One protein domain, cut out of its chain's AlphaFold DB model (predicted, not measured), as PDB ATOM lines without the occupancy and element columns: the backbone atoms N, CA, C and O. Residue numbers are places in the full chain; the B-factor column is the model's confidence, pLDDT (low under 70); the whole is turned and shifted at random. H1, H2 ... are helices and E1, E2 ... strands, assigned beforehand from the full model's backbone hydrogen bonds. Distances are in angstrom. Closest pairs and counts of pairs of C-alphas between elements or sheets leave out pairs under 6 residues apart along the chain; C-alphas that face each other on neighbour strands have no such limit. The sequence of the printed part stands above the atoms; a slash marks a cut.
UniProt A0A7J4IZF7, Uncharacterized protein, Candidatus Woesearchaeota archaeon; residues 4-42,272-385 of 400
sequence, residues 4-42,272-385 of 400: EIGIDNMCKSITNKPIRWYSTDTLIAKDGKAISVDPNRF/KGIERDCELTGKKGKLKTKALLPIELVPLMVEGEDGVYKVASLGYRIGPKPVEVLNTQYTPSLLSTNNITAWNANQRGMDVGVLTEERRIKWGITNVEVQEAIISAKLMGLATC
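Overview. This is residues 4 to 42 and 272 to 385 of the 400 residues of an uncharacterized protein of Candidatus Woesearchaeota archaeon (UniProt A0A7J4IZF7). A long, twisted ribbon of antiparallel strands has E5 running through most of its length; toward one end H3 packs slantwise over E5 and E6, with the small hairpin E2 and E3 also packed on H3. H1 is side by side with part of H3, while toward the other end the ribbon narrows to the hairpin E4 and E5, with E7 along the far part of E4. The printed part has 153 residues, with three named helices and eight named strands in the order H1 E1 E2 E3 E4 E5 E6 E7 E8 H2 H3, of mixed class. The whole is a loose rod, with a radius of gyration of the C-alphas of 19.1 A and spans of 63 by 28 by 23 A.

Arrangement. H1, residues 4 to 13, touches residues 375 to 382 of H3, residues 367 to 385, at a shallow tilt of 17 degrees, the same way; their closest C-alphas are those of Glu 4 and Ile 375, 6.0 A apart. E1, residues 22 to 24, is antiparallel to E5, residues 285 to 303, with N 301 and O 23 2.8 A apart. E2, residues 27 to 30, and E3, residues 33 to 36, form a hairpin and a separate sheet, with N 28 and O 35 2.9 A apart. The closest C-alphas of E3 and H3 are those of Ala 34 and Ala 373, 5.0 A apart. E4, residues 272 to 282, E5 and E6, residues 309 to 318, make a meander, each strand the antiparallel neighbour of the one before; N 276 and O 291 are 2.8 A apart, as are N 298 and O 315. E7, residues 340 to 344, is antiparallel to E4, with N 344 and O 279 2.9 A apart, and completes a Greek key, four strands in a row with the first beside the fourth. E8, residues 351 to 354, is antiparallel to E6, with N 318 and O 351 2.8 A apart. H2, residues 357 to 362, only grazes this branched sheet. H3 is on it at a height of 8.6 A, over E5, E6 and, only just, with 3 C-alphas, E1. Each O i to N i+4 pair in H1, H2 and H3 is within hydrogen-bond range.

Along the chain. H1 begins at C-alpha 4 (-15.915, -35.673, -14.820). E4 is 25.5 A long, E5 50.7 A and E6 25.4 A; E5 bends by 71 degrees at residue 289. H3, 27.3 A long, ends at C-alpha 385 (-1.028, -33.256, -8.378).

Size, cuts and confidence. The C-alphas farthest apart are those of Thr 15 and Lys 284, at 62.7 A. Residues 43 to 271 are not printed; C-alphas 42 and 272 are 25.6 A apart across the cut. The link from E6 to E7, residues 319 to 339, is long. Mean pLDDT of the printed part is 77.3; 44 residues are under 70, among them 326 to 350.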
ATOM      1  N   GLU A   4     -16.026 -36.016 -16.230       89.25
ATOM      2  CA  GLU A   4     -15.915 -35.673 -14.820       89.25
ATOM      3  C   GLU A   4     -15.754 -36.916 -13.934       89.25
ATOM      4  O   GLU A   4     -14.814 -36.997 -13.150       89.25
ATOM      5  N   ILE A   5     -16.601 -37.932 -14.127       90.50
ATOM      6  CA  ILE A   5     -16.524 -39.203 -13.387       90.50
ATOM      7  C   ILE A   5     -15.182 -39.902 -13.642       90.50
ATOM      8  O   ILE A   5     -14.586 -40.468 -12.725       90.50
ATOM      9  N   GLY A   6     -14.690 -39.856 -14.883       91.50
ATOM     10  CA  GLY A   6     -13.379 -40.397 -15.239       91.50
ATOM     11  C   GLY A   6     -12.242 -39.720 -14.469       91.50
ATOM     12  O   GLY A   6     -11.403 -40.405 -13.883       91.50
ATOM     13  N   ILE A   7     -12.250 -38.385 -14.412       91.69
ATOM     14  CA  ILE A   7     -11.253 -37.596 -13.674       91.69
ATOM     15  C   ILE A   7     -11.350 -37.856 -12.169       91.69
ATOM     16  O   ILE A   7     -10.323 -38.046 -11.515       91.69
ATOM     17  N   ASP A   8     -12.561 -37.923 -11.618       91.31
ATOM     18  CA  ASP A   8     -12.792 -38.169 -10.194       91.31
ATOM     19  C   ASP A   8     -12.280 -39.557  -9.777       91.31
ATOM     20  O   ASP A   8     -11.608 -39.695  -8.754       91.31
ATOM     21  N   ASN A   9     -12.513 -40.584 -10.600       91.88
ATOM     22  CA  ASN A   9     -11.982 -41.928 -10.365       91.88
ATOM     23  C   ASN A   9     -10.447 -41.953 -10.398       91.88
ATOM     24  O   ASN A   9      -9.819 -42.577  -9.540       91.88
ATOM     25  N   MET A  10      -9.829 -41.235 -11.344       91.25
ATOM     26  CA  MET A  10      -8.371 -41.088 -11.376       91.25
ATOM     27  C   MET A  10      -7.855 -40.351 -10.135       91.25
ATOM     28  O   MET A  10      -6.872 -40.791  -9.545       91.25
ATOM     29  N   CYS A  11      -8.540 -39.294  -9.682       87.12
ATOM     30  CA  CYS A  11      -8.194 -38.580  -8.450       87.12
ATOM     31  C   CYS A  11      -8.207 -39.509  -7.229       87.12
ATOM     32  O   CYS A  11      -7.252 -39.495  -6.454       87.12
ATOM     33  N   LYS A  12      -9.251 -40.333  -7.080       88.19
ATOM     34  CA  LYS A  12      -9.397 -41.282  -5.961       88.19
ATOM     35  C   LYS A  12      -8.326 -42.372  -5.952       88.19
ATOM     36  O   LYS A  12      -7.983 -42.877  -4.890       88.19
ATOM     37  N   SER A  13      -7.779 -42.723  -7.116       87.31
ATOM     38  CA  SER A  13      -6.717 -43.732  -7.222       87.31
ATOM     39  C   SER A  13      -5.346 -43.253  -6.726       87.31
ATOM     40  O   SER A  13      -4.451 -44.068  -6.506       87.31
ATOM     41  N   ILE A  14      -5.161 -41.941  -6.532       82.56
ATOM     42  CA  ILE A  14      -3.892 -41.381  -6.064       82.56
ATOM     43  C   ILE A  14      -3.830 -41.467  -4.540       82.56
ATOM     44  O   ILE A  14      -4.457 -40.687  -3.825       82.56
ATOM     45  N   THR A  15      -3.003 -42.375  -4.033       72.62
ATOM     46  CA  THR A  15      -2.670 -42.455  -2.607       72.62
ATOM     47  C   THR A  15      -1.666 -41.373  -2.211       72.62
ATOM     48  O   THR A  15      -0.749 -41.080  -2.984       72.62
ATOM     49  N   ASN A  16      -1.767 -40.848  -0.982       66.94
ATOM     50  CA  ASN A  16      -0.829 -39.863  -0.420       66.94
ATOM     51  C   ASN A  16      -0.646 -38.631  -1.314       66.94
ATOM     52  O   ASN A  16       0.474 -38.282  -1.679       66.94
ATOM     53  N   LYS A  17      -1.755 -37.990  -1.700       68.69
ATOM     54  CA  LYS A  17      -1.693 -36.810  -2.562       68.69
ATOM     55  C   LYS A  17      -0.824 -35.709  -1.944       68.69
ATOM     56  O   LYS A  17      -1.050 -35.398  -0.776       68.69
ATOM     57  N   PRO A  18       0.092 -35.116  -2.720       58.12
ATOM     58  CA  PRO A  18       1.023 -34.090  -2.248       58.12
ATOM     59  C   PRO A  18       0.427 -32.672  -2.238       58.12
ATOM     60  O   PRO A  18       0.988 -31.768  -1.632       58.12
ATOM     61  N   ILE A  19      -0.697 -32.453  -2.933       57.59
ATOM     62  CA  ILE A  19      -1.397 -31.161  -2.992       57.59
ATOM     63  C   ILE A  19      -2.880 -31.380  -2.733       57.59
ATOM     64  O   ILE A  19      -3.533 -32.105  -3.485       57.59
ATOM     65  N   ARG A  20      -3.417 -30.699  -1.721       60.75
ATOM     66  CA  ARG A  20      -4.744 -31.019  -1.174       60.75
ATOM     67  C   ARG A  20      -5.586 -29.820  -0.719       60.75
ATOM     68  O   ARG A  20      -6.659 -29.975  -0.157       60.75
ATOM     69  N   TRP A  21      -5.123 -28.596  -0.971       67.56
ATOM     70  CA  TRP A  21      -5.705 -27.425  -0.318       67.56
ATOM     71  C   TRP A  21      -6.761 -26.702  -1.175       67.56
ATOM     72  O   TRP A  21      -7.944 -27.038  -1.144       67.56
ATOM     73  N   TYR A  22      -6.348 -25.737  -1.992       78.25
ATOM     74  CA  TYR A  22      -7.214 -25.088  -2.975       78.25
ATOM     75  C   TYR A  22      -6.382 -24.497  -4.117       78.25
ATOM     76  O   TYR A  22      -5.165 -24.344  -4.008       78.25
ATOM     77  N   SER A  23      -7.025 -24.186  -5.238       81.12
ATOM     78  CA  SER A  23      -6.390 -23.525  -6.380       81.12
ATOM     79  C   SER A  23      -7.404 -22.776  -7.222       81.12
ATOM     80  O   SER A  23      -8.588 -23.095  -7.189       81.12
ATOM     81  N   THR A  24      -6.941 -21.840  -8.035       83.75
ATOM     82  CA  THR A  24      -7.734 -21.255  -9.110       83.75
ATOM     83  C   THR A  24      -7.103 -21.556 -10.454       83.75
ATOM     84  O   THR A  24      -5.952 -21.981 -10.545       83.75
ATOM     85  N   ASP A  25      -7.872 -21.357 -11.508       86.31
ATOM     86  CA  ASP A  25      -7.372 -21.350 -12.873       86.31
ATOM     87  C   ASP A  25      -7.972 -20.148 -13.594       86.31
ATOM     88  O   ASP A  25      -9.067 -19.717 -13.247       86.31
ATOM     89  N   THR A  26      -7.277 -19.594 -14.578       88.12
ATOM     90  CA  THR A  26      -7.892 -18.669 -15.529       88.12
ATOM     91  C   THR A  26      -8.226 -19.454 -16.782       88.12
ATOM     92  O   THR A  26      -7.335 -19.957 -17.465       88.12
ATOM     93  N   LEU A  27      -9.514 -19.524 -17.103       92.00
ATOM     94  CA  LEU A  27     -10.030 -20.242 -18.254       92.00
ATOM     95  C   LEU A  27     -10.589 -19.272 -19.292       92.00
ATOM     96  O   LEU A  27     -11.376 -18.371 -18.985       92.00
ATOM     97  N   ILE A  28     -10.240 -19.508 -20.551       91.38
ATOM     98  CA  ILE A  28     -10.893 -18.863 -21.686       91.38
ATOM     99  C   ILE A  28     -11.987 -19.802 -22.179       91.38
ATOM    100  O   ILE A  28     -11.706 -20.817 -22.814       91.38
ATOM    101  N   ALA A  29     -13.233 -19.447 -21.866       89.00
ATOM    102  CA  ALA A  29     -14.413 -20.175 -22.303       89.00
ATOM    103  C   ALA A  29     -14.960 -19.579 -23.603       89.00
ATOM    104  O   ALA A  29     -15.370 -18.413 -23.638       89.00
ATOM    105  N   LYS A  30     -14.910 -20.360 -24.681       86.62
ATOM    106  CA  LYS A  30     -15.346 -19.932 -26.011       86.62
ATOM    107  C   LYS A  30     -15.642 -21.141 -26.896       86.62
ATOM    108  O   LYS A  30     -14.922 -22.132 -26.832       86.62
ATOM    109  N   ASP A  31     -16.663 -21.034 -27.742       87.88
ATOM    110  CA  ASP A  31     -16.985 -22.008 -28.797       87.88
ATOM    111  C   ASP A  31     -17.158 -23.444 -28.260       87.88
ATOM    112  O   ASP A  31     -16.732 -24.417 -28.878       87.88
ATOM    113  N   GLY A  32     -17.763 -23.569 -27.071       88.56
ATOM    114  CA  GLY A  32     -17.979 -24.863 -26.415       88.56
ATOM    115  C   GLY A  32     -16.704 -25.509 -25.867       88.56
ATOM    116  O   GLY A  32     -16.682 -26.718 -25.688       88.56
ATOM    117  N   LYS A  33     -15.649 -24.724 -25.623       92.00
ATOM    118  CA  LYS A  33     -14.389 -25.142 -24.993       92.00
ATOM    119  C   LYS A  33     -14.091 -24.271 -23.779       92.00
ATOM    120  O   LYS A  33     -14.577 -23.141 -23.698       92.00
ATOM    121  N   ALA A  34     -13.240 -24.759 -22.880       93.69
ATOM    122  CA  ALA A  34     -12.696 -23.973 -21.780       93.69
ATOM    123  C   ALA A  34     -11.206 -24.274 -21.624       93.69
ATOM    124  O   ALA A  34     -10.820 -25.306 -21.087       93.69
ATOM    125  N   ILE A  35     -10.370 -23.364 -22.122       91.62
ATOM    126  CA  ILE A  35      -8.925 -23.570 -22.201       91.62
ATOM    127  C   ILE A  35      -8.241 -22.917 -20.999       91.62
ATOM    128  O   ILE A  35      -8.385 -21.711 -20.788       91.62
ATOM    129  N   SER A  36      -7.473 -23.708 -20.251       90.31
ATOM    130  CA  SER A  36      -6.631 -23.249 -19.145       90.31
ATOM    131  C   SER A  36      -5.441 -22.439 -19.639       90.31
ATOM    132  O   SER A  36      -4.680 -22.898 -20.491       90.31
ATOM    133  N   VAL A  37      -5.271 -21.225 -19.110       82.81
ATOM    134  CA  VAL A  37      -4.163 -20.333 -19.494       82.81
ATOM    135  C   VAL A  37      -3.304 -19.856 -18.329       82.81
ATOM    136  O   VAL A  37      -2.175 -19.423 -18.572       82.81
ATOM    137  N   ASP A  38      -3.803 -19.930 -17.092       78.94
ATOM    138  CA  ASP A  38      -3.068 -19.481 -15.902       78.94
ATOM    139  C   ASP A  38      -3.542 -20.210 -14.630       78.94
ATOM    140  O   ASP A  38      -4.309 -19.652 -13.835       78.94
ATOM    141  N   PRO A  39      -3.125 -21.473 -14.434       76.88
ATOM    142  CA  PRO A  39      -3.407 -22.201 -13.208       76.88
ATOM    143  C   PRO A  39      -2.612 -21.625 -12.036       76.88
ATOM    144  O   PRO A  39      -1.381 -21.597 -12.053       76.88
ATOM    145  N   ASN A  40      -3.309 -21.233 -10.972       75.19
ATOM    146  CA  ASN A  40      -2.712 -20.638  -9.787       75.19
ATOM    147  C   ASN A  40      -2.951 -21.499  -8.534       75.19
ATOM    148  O   ASN A  40      -4.077 -21.713  -8.086       75.19
ATOM    149  N   ARG A  41      -1.858 -21.979  -7.932       72.12
ATOM    150  CA  ARG A  41      -1.862 -22.770  -6.685       72.12
ATOM    151  C   ARG A  41      -1.691 -21.933  -5.415       72.12
ATOM    152  O   ARG A  41      -1.815 -22.466  -4.319       72.12
ATOM    153  N   PHE A  42      -1.498 -20.627  -5.567       69.31
ATOM    154  CA  PHE A  42      -1.527 -19.639  -4.492       69.31
ATOM    155  C   PHE A  42      -2.568 -18.572  -4.843       69.31
ATOM    156  O   PHE A  42      -2.219 -17.435  -5.183       69.31
ATOM    157  N   LYS A 272     -13.230 -14.689 -25.666       85.81
ATOM    158  CA  LYS A 272     -14.613 -14.255 -25.870       85.81
ATOM    159  C   LYS A 272     -14.743 -12.797 -25.442       85.81
ATOM    160  O   LYS A 272     -14.296 -12.422 -24.360       85.81
ATOM    161  N   GLY A 273     -15.312 -11.985 -26.322       84.06
ATOM    162  CA  GLY A 273     -15.554 -10.572 -26.088       84.06
ATOM    163  C   GLY A 273     -16.993 -10.326 -25.656       84.06
ATOM    164  O   GLY A 273     -17.909 -10.839 -26.291       84.06
ATOM    165  N   ILE A 274     -17.193  -9.525 -24.614       83.31
ATOM    166  CA  ILE A 274     -18.495  -8.968 -24.254       83.31
ATOM    167  C   ILE A 274     -18.549  -7.498 -24.659       83.31
ATOM    168  O   ILE A 274     -17.633  -6.726 -24.373       83.31
ATOM    169  N   GLU A 275     -19.617  -7.100 -25.341       84.69
ATOM    170  CA  GLU A 275     -19.795  -5.713 -25.757       84.69
ATOM    171  C   GLU A 275     -20.005  -4.804 -24.545       84.69
ATOM    172  O   GLU A 275     -20.848  -5.065 -23.684       84.69
ATOM    173  N   ARG A 276     -19.227  -3.721 -24.480       78.12
ATOM    174  CA  ARG A 276     -19.311  -2.691 -23.447       78.12
ATOM    175  C   ARG A 276     -19.134  -1.307 -24.038       78.12
ATOM    176  O   ARG A 276     -18.275  -1.085 -24.895       78.12
ATOM    177  N   ASP A 277     -19.880  -0.361 -23.486       77.69
ATOM    178  CA  ASP A 277     -19.591   1.053 -23.674       77.69
ATOM    179  C   ASP A 277     -18.273   1.390 -22.971       77.69
ATOM    180  O   ASP A 277     -18.054   1.055 -21.804       77.69
ATOM    181  N   CYS A 278     -17.376   2.035 -23.705       70.38
ATOM    182  CA  CYS A 278     -16.026   2.351 -23.273       70.38
ATOM    183  C   CYS A 278     -15.710   3.819 -23.559       70.38
ATOM    184  O   CYS A 278     -16.058   4.356 -24.613       70.38
ATOM    185  N   GLU A 279     -14.978   4.457 -22.648       71.88
ATOM    186  CA  GLU A 279     -14.351   5.751 -22.904       71.88
ATOM    187  C   GLU A 279     -12.847   5.558 -23.134       71.88
ATOM    188  O   GLU A 279     -12.098   5.089 -22.274       71.88
ATOM    189  N   LEU A 280     -12.407   5.928 -24.328       66.75
ATOM    190  CA  LEU A 280     -11.018   5.996 -24.742       66.75
ATOM    191  C   LEU A 280     -10.457   7.370 -24.405       66.75
ATOM    192  O   LEU A 280     -10.971   8.374 -24.887       66.75
ATOM    193  N   THR A 281      -9.384   7.436 -23.619       62.03
ATOM    194  CA  THR A 281      -8.655   8.693 -23.408       62.03
ATOM    195  C   THR A 281      -7.357   8.657 -24.204       62.03
ATOM    196  O   THR A 281      -6.492   7.810 -23.973       62.03
ATOM    197  N   GLY A 282      -7.231   9.573 -25.162       60.66
ATOM    198  CA  GLY A 282      -6.011   9.774 -25.935       60.66
ATOM    199  C   GLY A 282      -5.477  11.197 -25.798       60.66
ATOM    200  O   GLY A 282      -6.099  12.063 -25.185       60.66
ATOM    201  N   LYS A 283      -4.331  11.470 -26.430       56.50
ATOM    202  CA  LYS A 283      -3.689  12.803 -26.398       56.50
ATOM    203  C   LYS A 283      -4.574  13.950 -26.913       56.50
ATOM    204  O   LYS A 283      -4.333  15.097 -26.563       56.50
ATOM    205  N   LYS A 284      -5.568  13.650 -27.758       59.59
ATOM    206  CA  LYS A 284      -6.487  14.630 -28.368       59.59
ATOM    207  C   LYS A 284      -7.849  14.732 -27.663       59.59
ATOM    208  O   LYS A 284      -8.723  15.429 -28.163       59.59
ATOM    209  N   GLY A 285      -8.036  14.047 -26.532       63.72
ATOM    210  CA  GLY A 285      -9.276  14.082 -25.754       63.72
ATOM    211  C   GLY A 285      -9.899  12.705 -25.520       63.72
ATOM    212  O   GLY A 285      -9.258  11.666 -25.703       63.72
ATOM    213  N   LYS A 286     -11.157  12.721 -25.074       69.38
ATOM    214  CA  LYS A 286     -11.953  11.536 -24.737       69.38
ATOM    215  C   LYS A 286     -12.855  11.136 -25.904       69.38
ATOM    216  O   LYS A 286     -13.479  11.994 -26.520       69.38
ATOM    217  N   LEU A 287     -12.959   9.839 -26.170       69.75
ATOM    218  CA  LEU A 287     -13.812   9.252 -27.200       69.75
ATOM    219  C   LEU A 287     -14.700   8.180 -26.567       69.75
ATOM    220  O   LEU A 287     -14.194   7.211 -26.007       69.75
ATOM    221  N   LYS A 288     -16.019   8.318 -26.691       74.50
ATOM    222  CA  LYS A 288     -16.963   7.255 -26.326       74.50
ATOM    223  C   LYS A 288     -17.110   6.293 -27.501       74.50
ATOM    224  O   LYS A 288     -17.337   6.729 -28.626       74.50
ATOM    225  N   THR A 289     -16.959   4.999 -27.253       75.31
ATOM    226  CA  THR A 289     -17.092   3.942 -28.262       75.31
ATOM    227  C   THR A 289     -17.643   2.664 -27.634       75.31
ATOM    228  O   THR A 289     -17.772   2.572 -26.416       75.31
ATOM    229  N   LYS A 290     -17.942   1.669 -28.466       78.31
ATOM    230  CA  LYS A 290     -18.217   0.301 -28.031       78.31
ATOM    231  C   LYS A 290     -16.993  -0.564 -28.274       78.31
ATOM    232  O   LYS A 290     -16.348  -0.458 -29.319       78.31
ATOM    233  N   ALA A 291     -16.680  -1.424 -27.320       76.69
ATOM    234  CA  ALA A 291     -15.583  -2.366 -27.434       76.69
ATOM    235  C   ALA A 291     -15.981  -3.728 -26.870       76.69
ATOM    236  O   ALA A 291     -16.836  -3.828 -25.993       76.69
ATOM    237  N   LEU A 292     -15.338  -4.773 -27.370       81.44
ATOM    238  CA  LEU A 292     -15.425  -6.109 -26.812       81.44
ATOM    239  C   LEU A 292     -14.388  -6.237 -25.697       81.44
ATOM    240  O   LEU A 292     -13.188  -6.274 -25.972       81.44
ATOM    241  N   LEU A 293     -14.829  -6.304 -24.443       80.75
ATOM    242  CA  LEU A 293     -13.955  -6.624 -23.313       80.75
ATOM    243  C   LEU A 293     -13.839  -8.143 -23.149       80.75
ATOM    244  O   LEU A 293     -14.843  -8.840 -23.284       80.75
ATOM    245  N   PRO A 294     -12.647  -8.686 -22.865       84.69
ATOM    246  CA  PRO A 294     -12.485 -10.114 -22.662       84.69
ATOM    247  C   PRO A 294     -13.186 -10.559 -21.381       84.69
ATOM    248  O   PRO A 294     -13.009  -9.926 -20.341       84.69
ATOM    249  N   ILE A 295     -13.907 -11.675 -21.449       88.00
ATOM    250  CA  ILE A 295     -14.382 -12.404 -20.271       88.00
ATOM    251  C   ILE A 295     -13.585 -13.699 -20.099       88.00
ATOM    252  O   ILE A 295     -13.325 -14.424 -21.060       88.00
ATOM    253  N   GLU A 296     -13.190 -13.972 -18.862       90.75
ATOM    254  CA  GLU A 296     -12.478 -15.174 -18.437       90.75
ATOM    255  C   GLU A 296     -13.241 -15.805 -17.266       90.75
ATOM    256  O   GLU A 296     -13.811 -15.094 -16.434       90.75
ATOM    257  N   LEU A 297     -13.268 -17.135 -17.206       92.56
ATOM    258  CA  LEU A 297     -13.811 -17.871 -16.067       92.56
ATOM    259  C   LEU A 297     -12.683 -18.195 -15.095       92.56
ATOM    260  O   LEU A 297     -11.574 -18.517 -15.509       92.56
ATOM    261  N   VAL A 298     -12.974 -18.109 -13.803       90.38
ATOM    262  CA  VAL A 298     -11.999 -18.333 -12.736       90.38
ATOM    263  C   VAL A 298     -12.577 -19.349 -11.757       90.38
ATOM    264  O   VAL A 298     -13.203 -18.953 -10.781       90.38
ATOM    265  N   PRO A 299     -12.502 -20.662 -12.024       91.12
ATOM    266  CA  PRO A 299     -12.953 -21.670 -11.070       91.12
ATOM    267  C   PRO A 299     -12.069 -21.677  -9.823       91.12
ATOM    268  O   PRO A 299     -10.843 -21.669  -9.923       91.12
ATOM    269  N   LEU A 300     -12.699 -21.754  -8.654       88.50
ATOM    270  CA  LEU A 300     -12.060 -22.047  -7.379       88.50
ATOM    271  C   LEU A 300     -12.217 -23.537  -7.081       88.50
ATOM    272  O   LEU A 300     -13.319 -24.020  -6.822       88.50
ATOM    273  N   MET A 301     -11.102 -24.248  -7.109       88.06
ATOM    274  CA  MET A 301     -11.005 -25.668  -6.805       88.06
ATOM    275  C   MET A 301     -10.627 -25.871  -5.341       88.06
ATOM    276  O   MET A 301      -9.683 -25.246  -4.867       88.06
ATOM    277  N   VAL A 302     -11.295 -26.798  -4.663       87.00
ATOM    278  CA  VAL A 302     -10.949 -27.288  -3.318       87.00
ATOM    279  C   VAL A 302     -10.927 -28.810  -3.335       87.00
ATOM    280  O   VAL A 302     -11.660 -29.424  -4.112       87.00
ATOM    281  N   GLU A 303     -10.107 -29.452  -2.511       83.38
ATOM    282  CA  GLU A 303     -10.242 -30.901  -2.339       83.38
ATOM    283  C   GLU A 303     -11.399 -31.224  -1.389       83.38
ATOM    284  O   GLU A 303     -11.464 -30.705  -0.277       83.38
ATOM    285  N   GLY A 304     -12.319 -32.087  -1.822       82.19
ATOM    286  CA  GLY A 304     -13.405 -32.616  -1.001       82.19
ATOM    287  C   GLY A 304     -12.968 -33.765  -0.089       82.19
ATOM    288  O   GLY A 304     -11.924 -34.379  -0.293       82.19
ATOM    289  N   GLU A 305     -13.804 -34.097   0.895       81.44
ATOM    290  CA  GLU A 305     -13.568 -35.201   1.846       81.44
ATOM    291  C   GLU A 305     -13.376 -36.568   1.179       81.44
ATOM    292  O   GLU A 305     -12.654 -37.420   1.685       81.44
ATOM    293  N   ASP A 306     -13.983 -36.768   0.011       83.38
ATOM    294  CA  ASP A 306     -13.857 -37.973  -0.806       83.38
ATOM    295  C   ASP A 306     -12.549 -38.033  -1.612       83.38
ATOM    296  O   ASP A 306     -12.397 -38.900  -2.477       83.38
ATOM    297  N   GLY A 307     -11.616 -37.109  -1.361       78.50
ATOM    298  CA  GLY A 307     -10.335 -37.039  -2.050       78.50
ATOM    299  C   GLY A 307     -10.509 -36.716  -3.532       78.50
ATOM    300  O   GLY A 307      -9.854 -37.313  -4.383       78.50
ATOM    301  N   VAL A 308     -11.414 -35.804  -3.881       85.31
ATOM    302  CA  VAL A 308     -11.635 -35.344  -5.262       85.31
ATOM    303  C   VAL A 308     -11.561 -33.827  -5.308       85.31
ATOM    304  O   VAL A 308     -12.070 -33.153  -4.417       85.31
ATOM    305  N   TYR A 309     -10.962 -33.273  -6.362       84.31
ATOM    306  CA  TYR A 309     -10.988 -31.830  -6.587       84.31
ATOM    307  C   TYR A 309     -12.386 -31.391  -7.040       84.31
ATOM    308  O   TYR A 309     -12.865 -31.824  -8.085       84.31
ATOM    309  N   LYS A 310     -13.033 -30.515  -6.274       87.44
ATOM    310  CA  LYS A 310     -14.368 -29.968  -6.545       87.44
ATOM    311  C   LYS A 310     -14.273 -28.483  -6.865       87.44
ATOM    312  O   LYS A 310     -13.482 -27.769  -6.254       87.44
ATOM    313  N   VAL A 311     -15.107 -28.011  -7.788       89.12
ATOM    314  CA  VAL A 311     -15.291 -26.573  -8.022       89.12
ATOM    315  C   VAL A 311     -16.198 -26.040  -6.912       89.12
ATOM    316  O   VAL A 311     -17.404 -26.268  -6.939       89.12
ATOM    317  N   ALA A 312     -15.628 -25.354  -5.920       88.00
ATOM    318  CA  ALA A 312     -16.387 -24.733  -4.827       88.00
ATOM    319  C   ALA A 312     -17.173 -23.501  -5.297       88.00
ATOM    320  O   ALA A 312     -18.227 -23.168  -4.758       88.00
ATOM    321  N   SER A 313     -16.638 -22.792  -6.288       90.12
ATOM    322  CA  SER A 313     -17.258 -21.611  -6.878       90.12
ATOM    323  C   SER A 313     -16.697 -21.394  -8.277       90.12
ATOM    324  O   SER A 313     -15.503 -21.583  -8.503       90.12
ATOM    325  N   LEU A 314     -17.543 -20.979  -9.219       91.38
ATOM    326  CA  LEU A 314     -17.109 -20.559 -10.546       91.38
ATOM    327  C   LEU A 314     -17.157 -19.036 -10.611       91.38
ATOM    328  O   LEU A 314     -18.233 -18.451 -10.649       91.38
ATOM    329  N   GLY A 315     -15.994 -18.394 -10.579       89.56
ATOM    330  CA  GLY A 315     -15.868 -16.951 -10.738       89.56
ATOM    331  C   GLY A 315     -15.819 -16.538 -12.206       89.56
ATOM    332  O   GLY A 315     -15.615 -17.363 -13.098       89.56
ATOM    333  N   TYR A 316     -15.954 -15.242 -12.459       88.88
ATOM    334  CA  TYR A 316     -15.625 -14.629 -13.741       88.88
ATOM    335  C   TYR A 316     -14.808 -13.353 -13.536       88.88
ATOM    336  O   TYR A 316     -14.863 -12.718 -12.479       88.88
ATOM    337  N   ARG A 317     -14.068 -12.970 -14.575       85.56
ATOM    338  CA  ARG A 317     -13.328 -11.712 -14.665       85.56
ATOM    339  C   ARG A 317     -13.530 -11.091 -16.038       85.56
ATOM    340  O   ARG A 317     -13.306 -11.745 -17.052       85.56
ATOM    341  N   ILE A 318     -13.882  -9.812 -16.065       82.12
ATOM    342  CA  ILE A 318     -13.883  -9.001 -17.280       82.12
ATOM    343  C   ILE A 318     -12.628  -8.136 -17.279       82.12
ATOM    344  O   ILE A 318     -12.413  -7.303 -16.392       82.12
ATOM    345  N   GLY A 319     -11.772  -8.363 -18.271       72.88
ATOM    346  CA  GLY A 319     -10.504  -7.664 -18.390       72.88
ATOM    347  C   GLY A 319     -10.685  -6.201 -18.820       72.88
ATOM    348  O   GLY A 319     -11.583  -5.881 -19.598       72.88
ATOM    349  N   PRO A 320      -9.799  -5.296 -18.371       65.19
ATOM    350  CA  PRO A 320      -9.929  -3.859 -18.626       65.19
ATOM    351  C   PRO A 320      -9.475  -3.442 -20.034       65.19
ATOM    352  O   PRO A 320      -9.692  -2.303 -20.444       65.19
ATOM    353  N   LYS A 321      -8.792  -4.333 -20.764       69.81
ATOM    354  CA  LYS A 321      -8.268  -4.072 -22.109       69.81
ATOM    355  C   LYS A 321      -9.145  -4.783 -23.136       69.81
ATOM    356  O   LYS A 321      -9.248  -6.005 -23.042       69.81
ATOM    357  N   PRO A 322      -9.735  -4.072 -24.107       68.88
ATOM    358  CA  PRO A 322     -10.573  -4.712 -25.104       68.88
ATOM    359  C   PRO A 322      -9.781  -5.616 -26.036       68.88
ATOM    360  O   PRO A 322      -8.613  -5.361 -26.337       68.88
ATOM    361  N   VAL A 323     -10.464  -6.649 -26.518       69.56
ATOM    362  CA  VAL A 323      -9.997  -7.513 -27.604       69.56
ATOM    363  C   VAL A 323     -10.327  -6.926 -28.976       69.56
ATOM    364  O   VAL A 323      -9.614  -7.204 -29.932       69.56
ATOM    365  N   GLU A 324     -11.358  -6.079 -29.067       71.62
ATOM    366  CA  GLU A 324     -11.787  -5.426 -30.308       71.62
ATOM    367  C   GLU A 324     -12.526  -4.108 -30.016       71.62
ATOM    368  O   GLU A 324     -13.197  -3.987 -28.992       71.62
ATOM    369  N   VAL A 325     -12.426  -3.118 -30.910       70.25
ATOM    370  CA  VAL A 325     -13.205  -1.867 -30.861       70.25
ATOM    371  C   VAL A 325     -14.211  -1.885 -32.004       70.25
ATOM    372  O   VAL A 325     -13.816  -1.903 -33.165       70.25
ATOM    373  N   LEU A 326     -15.501  -1.863 -31.675       69.38
ATOM    374  CA  LEU A 326     -16.584  -2.157 -32.619       69.38
ATOM    375  C   LEU A 326     -17.031  -0.948 -33.443       69.38
ATOM    376  O   LEU A 326     -17.698  -1.114 -34.460       69.38
ATOM    377  N   ASN A 327     -16.694   0.273 -33.018       63.72
ATOM    378  CA  ASN A 327     -17.190   1.480 -33.669       63.72
ATOM    379  C   ASN A 327     -16.047   2.441 -34.009       63.72
ATOM    380  O   ASN A 327     -15.493   3.113 -33.135       63.72
ATOM    381  N   THR A 328     -15.689   2.503 -35.292       54.16
ATOM    382  CA  THR A 328     -14.686   3.436 -35.819       54.16
ATOM    383  C   THR A 328     -15.242   4.235 -36.993       54.16
ATOM    384  O   THR A 328     -14.803   4.118 -38.128       54.16
ATOM    385  N   GLN A 329     -16.169   5.155 -36.704       48.59
ATOM    386  CA  GLN A 329     -16.361   6.330 -37.572       48.59
ATOM    387  C   GLN A 329     -15.144   7.283 -37.545       48.59
ATOM    388  O   GLN A 329     -15.092   8.245 -38.305       48.59
ATOM    389  N   TYR A 330     -14.142   7.011 -36.698       48.69
ATOM    390  CA  TYR A 330     -12.896   7.764 -36.604       48.69
ATOM    391  C   TYR A 330     -11.714   6.951 -37.133       48.69
ATOM    392  O   TYR A 330     -11.526   5.784 -36.798       48.69
ATOM    393  N   THR A 331     -10.924   7.614 -37.974       42.78
ATOM    394  CA  THR A 331      -9.824   7.090 -38.786       42.78
ATOM    395  C   THR A 331      -8.853   6.203 -37.976       42.78
ATOM    396  O   THR A 331      -8.483   6.579 -36.858       42.78
ATOM    397  N   PRO A 332      -8.333   5.093 -38.545       45.34
ATOM    398  CA  PRO A 332      -7.390   4.172 -37.884       45.34
ATOM    399  C   PRO A 332      -6.141   4.819 -37.248       45.34
ATOM    400  O   PRO A 332      -5.518   4.234 -36.363       45.34
ATOM    401  N   SER A 333      -5.772   6.040 -37.651       45.97
ATOM    402  CA  SER A 333      -4.621   6.789 -37.124       45.97
ATOM    403  C   SER A 333      -4.760   7.219 -35.651       45.97
ATOM    404  O   SER A 333      -3.749   7.408 -34.967       45.97
ATOM    405  N   LEU A 334      -5.987   7.327 -35.125       43.50
ATOM    406  CA  LEU A 334      -6.246   7.642 -33.710       43.50
ATOM    407  C   LEU A 334      -6.106   6.422 -32.785       43.50
ATOM    408  O   LEU A 334      -5.796   6.594 -31.608       43.50
ATOM    409  N   LEU A 335      -6.273   5.209 -33.320       46.09
ATOM    410  CA  LEU A 335      -6.227   3.947 -32.572       46.09
ATOM    411  C   LEU A 335      -4.848   3.285 -32.539       46.09
ATOM    412  O   LEU A 335      -4.709   2.213 -31.948       46.09
ATOM    413  N   SER A 336      -3.811   3.894 -33.134       49.06
ATOM    414  CA  SER A 336      -2.455   3.386 -32.915       49.06
ATOM    415  C   SER A 336      -2.197   3.364 -31.405       49.06
ATOM    416  O   SER A 336      -2.403   4.364 -30.715       49.06
ATOM    417  N   THR A 337      -1.783   2.213 -30.878       47.72
ATOM    418  CA  THR A 337      -1.595   1.946 -29.439       47.72
ATOM    419  C   THR A 337      -0.676   2.953 -28.738       47.72
ATOM    420  O   THR A 337      -0.656   3.021 -27.516       47.72
ATOM    421  N   ASN A 338       0.056   3.765 -29.504       44.19
ATOM    422  CA  ASN A 338       0.921   4.842 -29.028       44.19
ATOM    423  C   ASN A 338       0.175   6.154 -28.697       44.19
ATOM    424  O   ASN A 338       0.779   7.062 -28.125       44.19
ATOM    425  N   ASN A 339      -1.111   6.282 -29.055       41.19
ATOM    426  CA  ASN A 339      -1.922   7.491 -28.842       41.19
ATOM    427  C   ASN A 339      -2.984   7.356 -27.740       41.19
ATOM    428  O   ASN A 339      -3.530   8.379 -27.314       41.19
ATOM    429  N   ILE A 340      -3.259   6.136 -27.269       49.84
ATOM    430  CA  ILE A 340      -4.204   5.852 -26.182       49.84
ATOM    431  C   ILE A 340      -3.415   5.789 -24.874       49.84
ATOM    432  O   ILE A 340      -2.561   4.924 -24.701       49.84
ATOM    433  N   THR A 341      -3.689   6.714 -23.956       46.84
ATOM    434  CA  THR A 341      -2.994   6.806 -22.663       46.84
ATOM    435  C   THR A 341      -3.758   6.096 -21.552       46.84
ATOM    436  O   THR A 341      -3.151   5.694 -20.563       46.84
ATOM    437  N   ALA A 342      -5.071   5.904 -21.716       50.03
ATOM    438  CA  ALA A 342      -5.891   5.166 -20.768       50.03
ATOM    439  C   ALA A 342      -7.184   4.621 -21.394       50.03
ATOM    440  O   ALA A 342      -7.836   5.284 -22.203       50.03
ATOM    441  N   TRP A 343      -7.581   3.431 -20.940       52.28
ATOM    442  CA  TRP A 343      -8.925   2.886 -21.121       52.28
ATOM    443  C   TRP A 343      -9.731   3.166 -19.858       52.28
ATOM    444  O   TRP A 343      -9.283   2.848 -18.757       52.28
ATOM    445  N   ASN A 344     -10.903   3.774 -20.018       51.12
ATOM    446  CA  ASN A 344     -11.833   4.051 -18.934       51.12
ATOM    447  C   ASN A 344     -13.106   3.217 -19.123       51.12
ATOM    448  O   ASN A 344     -14.218   3.728 -19.198       51.12
ATOM    449  N   ALA A 345     -12.943   1.897 -19.207       42.41
ATOM    450  CA  ALA A 345     -14.008   0.986 -18.807       42.41
ATOM    451  C   ALA A 345     -13.986   0.952 -17.269       42.41
ATOM    452  O   ALA A 345     -13.364   0.069 -16.700       42.41
ATOM    453  N   ASN A 346     -14.513   1.995 -16.609       42.34
ATOM    454  CA  ASN A 346     -14.478   2.183 -15.149       42.34
ATOM    455  C   ASN A 346     -13.131   1.804 -14.494       42.34
ATOM    456  O   ASN A 346     -12.966   0.710 -13.961       42.34
ATOM    457  N   GLN A 347     -12.184   2.747 -14.441       37.84
ATOM    458  CA  GLN A 347     -10.869   2.630 -13.777       37.84
ATOM    459  C   GLN A 347     -10.870   2.242 -12.275       37.84
ATOM    460  O   GLN A 347      -9.829   2.328 -11.628       37.84
ATOM    461  N   ARG A 348     -11.996   1.807 -11.693       38.78
ATOM    462  CA  ARG A 348     -12.092   1.341 -10.301       38.78
ATOM    463  C   ARG A 348     -12.139  -0.172 -10.099       38.78
ATOM    464  O   ARG A 348     -12.077  -0.590  -8.950       38.78
ATOM    465  N   GLY A 349     -12.191  -1.008 -11.130       50.00
ATOM    466  CA  GLY A 349     -12.109  -2.445 -10.879       50.00
ATOM    467  C   GLY A 349     -12.362  -3.278 -12.113       50.00
ATOM    468  O   GLY A 349     -13.231  -2.965 -12.919       50.00
ATOM    469  N   MET A 350     -11.600  -4.358 -12.248       61.66
ATOM    470  CA  MET A 350     -12.039  -5.496 -13.047       61.66
ATOM    471  C   MET A 350     -13.446  -5.883 -12.559       61.66
ATOM    472  O   MET A 350     -13.640  -6.009 -11.350       61.66
ATOM    473  N   ASP A 351     -14.428  -6.022 -13.458       74.56
ATOM    474  CA  ASP A 351     -15.737  -6.581 -13.084       74.56
ATOM    475  C   ASP A 351     -15.508  -8.071 -12.824       74.56
ATOM    476  O   ASP A 351     -15.178  -8.838 -13.735       74.56
ATOM    477  N   VAL A 352     -15.550  -8.424 -11.544       79.06
ATOM    478  CA  VAL A 352     -15.281  -9.754 -11.015       79.06
ATOM    479  C   VAL A 352     -16.429 -10.161 -10.109       79.06
ATOM    480  O   VAL A 352     -17.014  -9.326  -9.420       79.06
ATOM    481  N   GLY A 353     -16.736 -11.448 -10.081       82.81
ATOM    482  CA  GLY A 353     -17.760 -11.980  -9.191       82.81
ATOM    483  C   GLY A 353     -17.983 -13.462  -9.416       82.81
ATOM    484  O   GLY A 353     -17.298 -14.090 -10.225       82.81
ATOM    485  N   VAL A 354     -18.965 -14.025  -8.718       89.12
ATOM    486  CA  VAL A 354     -19.397 -15.407  -8.951       89.12
ATOM    487  C   VAL A 354     -20.312 -15.464 -10.174       89.12
ATOM    488  O   VAL A 354     -21.173 -14.602 -10.369       89.12
ATOM    489  N   LEU A 355     -20.128 -16.473 -11.021       90.69
ATOM    490  CA  LEU A 355     -20.962 -16.739 -12.184       90.69
ATOM    491  C   LEU A 355     -22.278 -17.401 -11.744       90.69
ATOM    492  O   LEU A 355     -22.428 -18.619 -11.786       90.69
ATOM    493  N   THR A 356     -23.234 -16.587 -11.299       90.31
ATOM    494  CA  THR A 356     -24.620 -17.020 -11.063       90.31
ATOM    495  C   THR A 356     -25.335 -17.309 -12.385       90.31
ATOM    496  O   THR A 356     -24.877 -16.881 -13.443       90.31
ATOM    497  N   GLU A 357     -26.494 -17.970 -12.342       91.06
ATOM    498  CA  GLU A 357     -27.303 -18.236 -13.543       91.06
ATOM    499  C   GLU A 357     -27.695 -16.945 -14.283       91.06
ATOM    500  O   GLU A 357     -27.552 -16.845 -15.502       91.06
ATOM    501  N   GLU A 358     -28.097 -15.908 -13.544       91.94
ATOM    502  CA  GLU A 358     -28.409 -14.590 -14.106       91.94
ATOM    503  C   GLU A 358     -27.196 -13.986 -14.830       91.94
ATOM    504  O   GLU A 358     -27.301 -13.528 -15.970       91.94
ATOM    505  N   ARG A 359     -26.015 -14.020 -14.197       90.62
ATOM    506  CA  ARG A 359     -24.780 -13.481 -14.783       90.62
ATOM    507  C   ARG A 359     -24.291 -14.335 -15.953       90.62
ATOM    508  O   ARG A 359     -23.832 -13.782 -16.946       90.62
ATOM    509  N   ARG A 360     -24.453 -15.657 -15.891       92.75
ATOM    510  CA  ARG A 360     -24.171 -16.585 -16.992       92.75
ATOM    511  C   ARG A 360     -24.966 -16.198 -18.241       92.75
ATOM    512  O   ARG A 360     -24.369 -16.027 -19.303       92.75
ATOM    513  N   ILE A 361     -26.281 -16.011 -18.102       92.25
ATOM    514  CA  ILE A 361     -27.168 -15.576 -19.192       92.25
ATOM    515  C   ILE A 361     -26.753 -14.189 -19.691       92.25
ATOM    516  O   ILE A 361     -26.555 -14.002 -20.890       92.25
ATOM    517  N   LYS A 362     -26.546 -13.236 -18.773       90.06
ATOM    518  CA  LYS A 362     -26.135 -11.859 -19.086       90.06
ATOM    519  C   LYS A 362     -24.840 -11.790 -19.898       90.06
ATOM    520  O   LYS A 362     -24.726 -10.967 -20.801       90.06
ATOM    521  N   TRP A 363     -23.864 -12.634 -19.576       88.25
ATOM    522  CA  TRP A 363     -22.563 -12.675 -20.248       88.25
ATOM    523  C   TRP A 363     -22.520 -13.632 -21.444       88.25
ATOM    524  O   TRP A 363     -21.469 -13.789 -22.066       88.25
ATOM    525  N   GLY A 364     -23.644 -14.272 -21.776       89.94
ATOM    526  CA  GLY A 364     -23.744 -15.204 -22.893       89.94
ATOM    527  C   GLY A 364     -22.868 -16.447 -22.728       89.94
ATOM    528  O   GLY A 364     -22.447 -17.020 -23.731       89.94
ATOM    529  N   ILE A 365     -22.553 -16.850 -21.493       92.12
ATOM    530  CA  ILE A 365     -21.810 -18.083 -21.211       92.12
ATOM    531  C   ILE A 365     -22.783 -19.265 -21.294       92.12
ATOM    532  O   ILE A 365     -23.844 -19.269 -20.675       92.12
ATOM    533  N   THR A 366     -22.468 -20.276 -22.090       93.56
ATOM    534  CA  THR A 366     -23.346 -21.436 -22.294       93.56
ATOM    535  C   THR A 366     -23.182 -22.466 -21.175       93.56
ATOM    536  O   THR A 366     -22.146 -22.524 -20.517       93.56
ATOM    537  N   ASN A 367     -24.182 -23.330 -20.979       94.62
ATOM    538  CA  ASN A 367     -24.053 -24.451 -20.038       94.62
ATOM    539  C   ASN A 367     -22.922 -25.409 -20.439       94.62
ATOM    540  O   ASN A 367     -22.258 -25.956 -19.567       94.62
ATOM    541  N   VAL A 368     -22.667 -25.564 -21.743       94.25
ATOM    542  CA  VAL A 368     -21.531 -26.345 -22.253       94.25
ATOM    543  C   VAL A 368     -20.213 -25.710 -21.813       94.25
ATOM    544  O   VAL A 368     -19.393 -26.385 -21.211       94.25
ATOM    545  N   GLU A 369     -20.037 -24.400 -22.005       93.88
ATOM    546  CA  GLU A 369     -18.840 -23.672 -21.550       93.88
ATOM    547  C   GLU A 369     -18.622 -23.779 -20.027       93.88
ATOM    548  O   GLU A 369     -17.482 -23.887 -19.582       93.88
ATOM    549  N   VAL A 370     -19.694 -23.796 -19.223       94.62
ATOM    550  CA  VAL A 370     -19.609 -24.033 -17.768       94.62
ATOM    551  C   VAL A 370     -19.133 -25.456 -17.457       94.62
ATOM    552  O   VAL A 370     -18.241 -25.628 -16.630       94.62
ATOM    553  N   GLN A 371     -19.695 -26.471 -18.117       94.44
ATOM    554  CA  GLN A 371     -19.292 -27.867 -17.914       94.44
ATOM    555  C   GLN A 371     -17.841 -28.108 -18.344       94.44
ATOM    556  O   GLN A 371     -17.061 -28.685 -17.588       94.44
ATOM    557  N   GLU A 372     -17.436 -27.585 -19.500       94.75
ATOM    558  CA  GLU A 372     -16.048 -27.661 -19.960       94.75
ATOM    559  C   GLU A 372     -15.095 -26.931 -19.008       94.75
ATOM    560  O   GLU A 372     -13.986 -27.403 -18.770       94.75
ATOM    561  N   ALA A 373     -15.524 -25.817 -18.402       93.88
ATOM    562  CA  ALA A 373     -14.722 -25.112 -17.407       93.88
ATOM    563  C   ALA A 373     -14.491 -25.949 -16.142       93.88
ATOM    564  O   ALA A 373     -13.375 -25.981 -15.618       93.88
ATOM    565  N   ILE A 374     -15.515 -26.672 -15.679       93.56
ATOM    566  CA  ILE A 374     -15.401 -27.605 -14.551       93.56
ATOM    567  C   ILE A 374     -14.433 -28.745 -14.901       93.56
ATOM    568  O   ILE A 374     -13.524 -29.039 -14.121       93.56
ATOM    569  N   ILE A 375     -14.582 -29.347 -16.085       94.12
ATOM    570  CA  ILE A 375     -13.705 -30.423 -16.569       94.12
ATOM    571  C   ILE A 375     -12.255 -29.931 -16.676       94.12
ATOM    572  O   ILE A 375     -11.354 -30.576 -16.140       94.12
ATOM    573  N   SER A 376     -12.024 -28.768 -17.294       93.56
ATOM    574  CA  SER A 376     -10.694 -28.162 -17.436       93.56
ATOM    575  C   SER A 376     -10.026 -27.935 -16.080       93.56
ATOM    576  O   SER A 376      -8.874 -28.321 -15.875       93.56
ATOM    577  N   ALA A 377     -10.758 -27.358 -15.123       90.12
ATOM    578  CA  ALA A 377     -10.234 -27.081 -13.791       90.12
ATOM    579  C   ALA A 377      -9.869 -28.368 -13.033       90.12
ATOM    580  O   ALA A 377      -8.821 -28.436 -12.386       90.12
ATOM    581  N   LYS A 378     -10.693 -29.418 -13.155       90.38
ATOM    582  CA  LYS A 378     -10.411 -30.746 -12.589       90.38
ATOM    583  C   LYS A 378      -9.198 -31.412 -13.248       90.38
ATOM    584  O   LYS A 378      -8.347 -31.942 -12.531       90.38
ATOM    585  N   LEU A 379      -9.081 -31.353 -14.579       91.50
ATOM    586  CA  LEU A 379      -7.928 -31.875 -15.327       91.50
ATOM    587  C   LEU A 379      -6.628 -31.208 -14.881       91.50
ATOM    588  O   LEU A 379      -5.653 -31.895 -14.582       91.50
ATOM    589  N   MET A 380      -6.632 -29.880 -14.793       86.81
ATOM    590  CA  MET A 380      -5.490 -29.100 -14.331       86.81
ATOM    591  C   MET A 380      -5.156 -29.412 -12.864       86.81
ATOM    592  O   MET A 380      -3.998 -29.661 -12.517       86.81
ATOM    593  N   GLY A 381      -6.194 -29.504 -12.026       81.94
ATOM    594  CA  GLY A 381      -6.174 -30.020 -10.660       81.94
ATOM    595  C   GLY A 381      -5.338 -31.293 -10.522       81.94
ATOM    596  O   GLY A 381      -4.301 -31.297  -9.851       81.94
ATOM    597  N   LEU A 382      -5.788 -32.340 -11.212       87.06
ATOM    598  CA  LEU A 382      -5.205 -33.677 -11.236       87.06
ATOM    599  C   LEU A 382      -3.796 -33.702 -11.844       87.06
ATOM    600  O   LEU A 382      -2.894 -34.322 -11.283       87.06
ATOM    601  N   ALA A 383      -3.590 -33.022 -12.972       87.69
ATOM    602  CA  ALA A 383      -2.316 -33.007 -13.677       87.69
ATOM    603  C   ALA A 383      -1.190 -32.446 -12.807       87.69
ATOM    604  O   ALA A 383      -0.152 -33.091 -12.679       87.69
ATOM    605  N   THR A 384      -1.398 -31.295 -12.155       79.88
ATOM    606  CA  THR A 384      -0.383 -30.756 -11.238       79.88
ATOM    607  C   THR A 384      -0.119 -31.724 -10.089       79.88
ATOM    608  O   THR A 384       1.040 -31.982  -9.792       79.88
ATOM    609  N   CYS A 385      -1.165 -32.298  -9.481       80.12
ATOM    610  CA  CYS A 385      -1.028 -33.256  -8.378       80.12
ATOM    611  C   CYS A 385      -0.111 -34.432  -8.748       80.12
ATOM    612  O   CYS A 385       0.792 -34.780  -7.987       80.12
TER     613      CYS A 385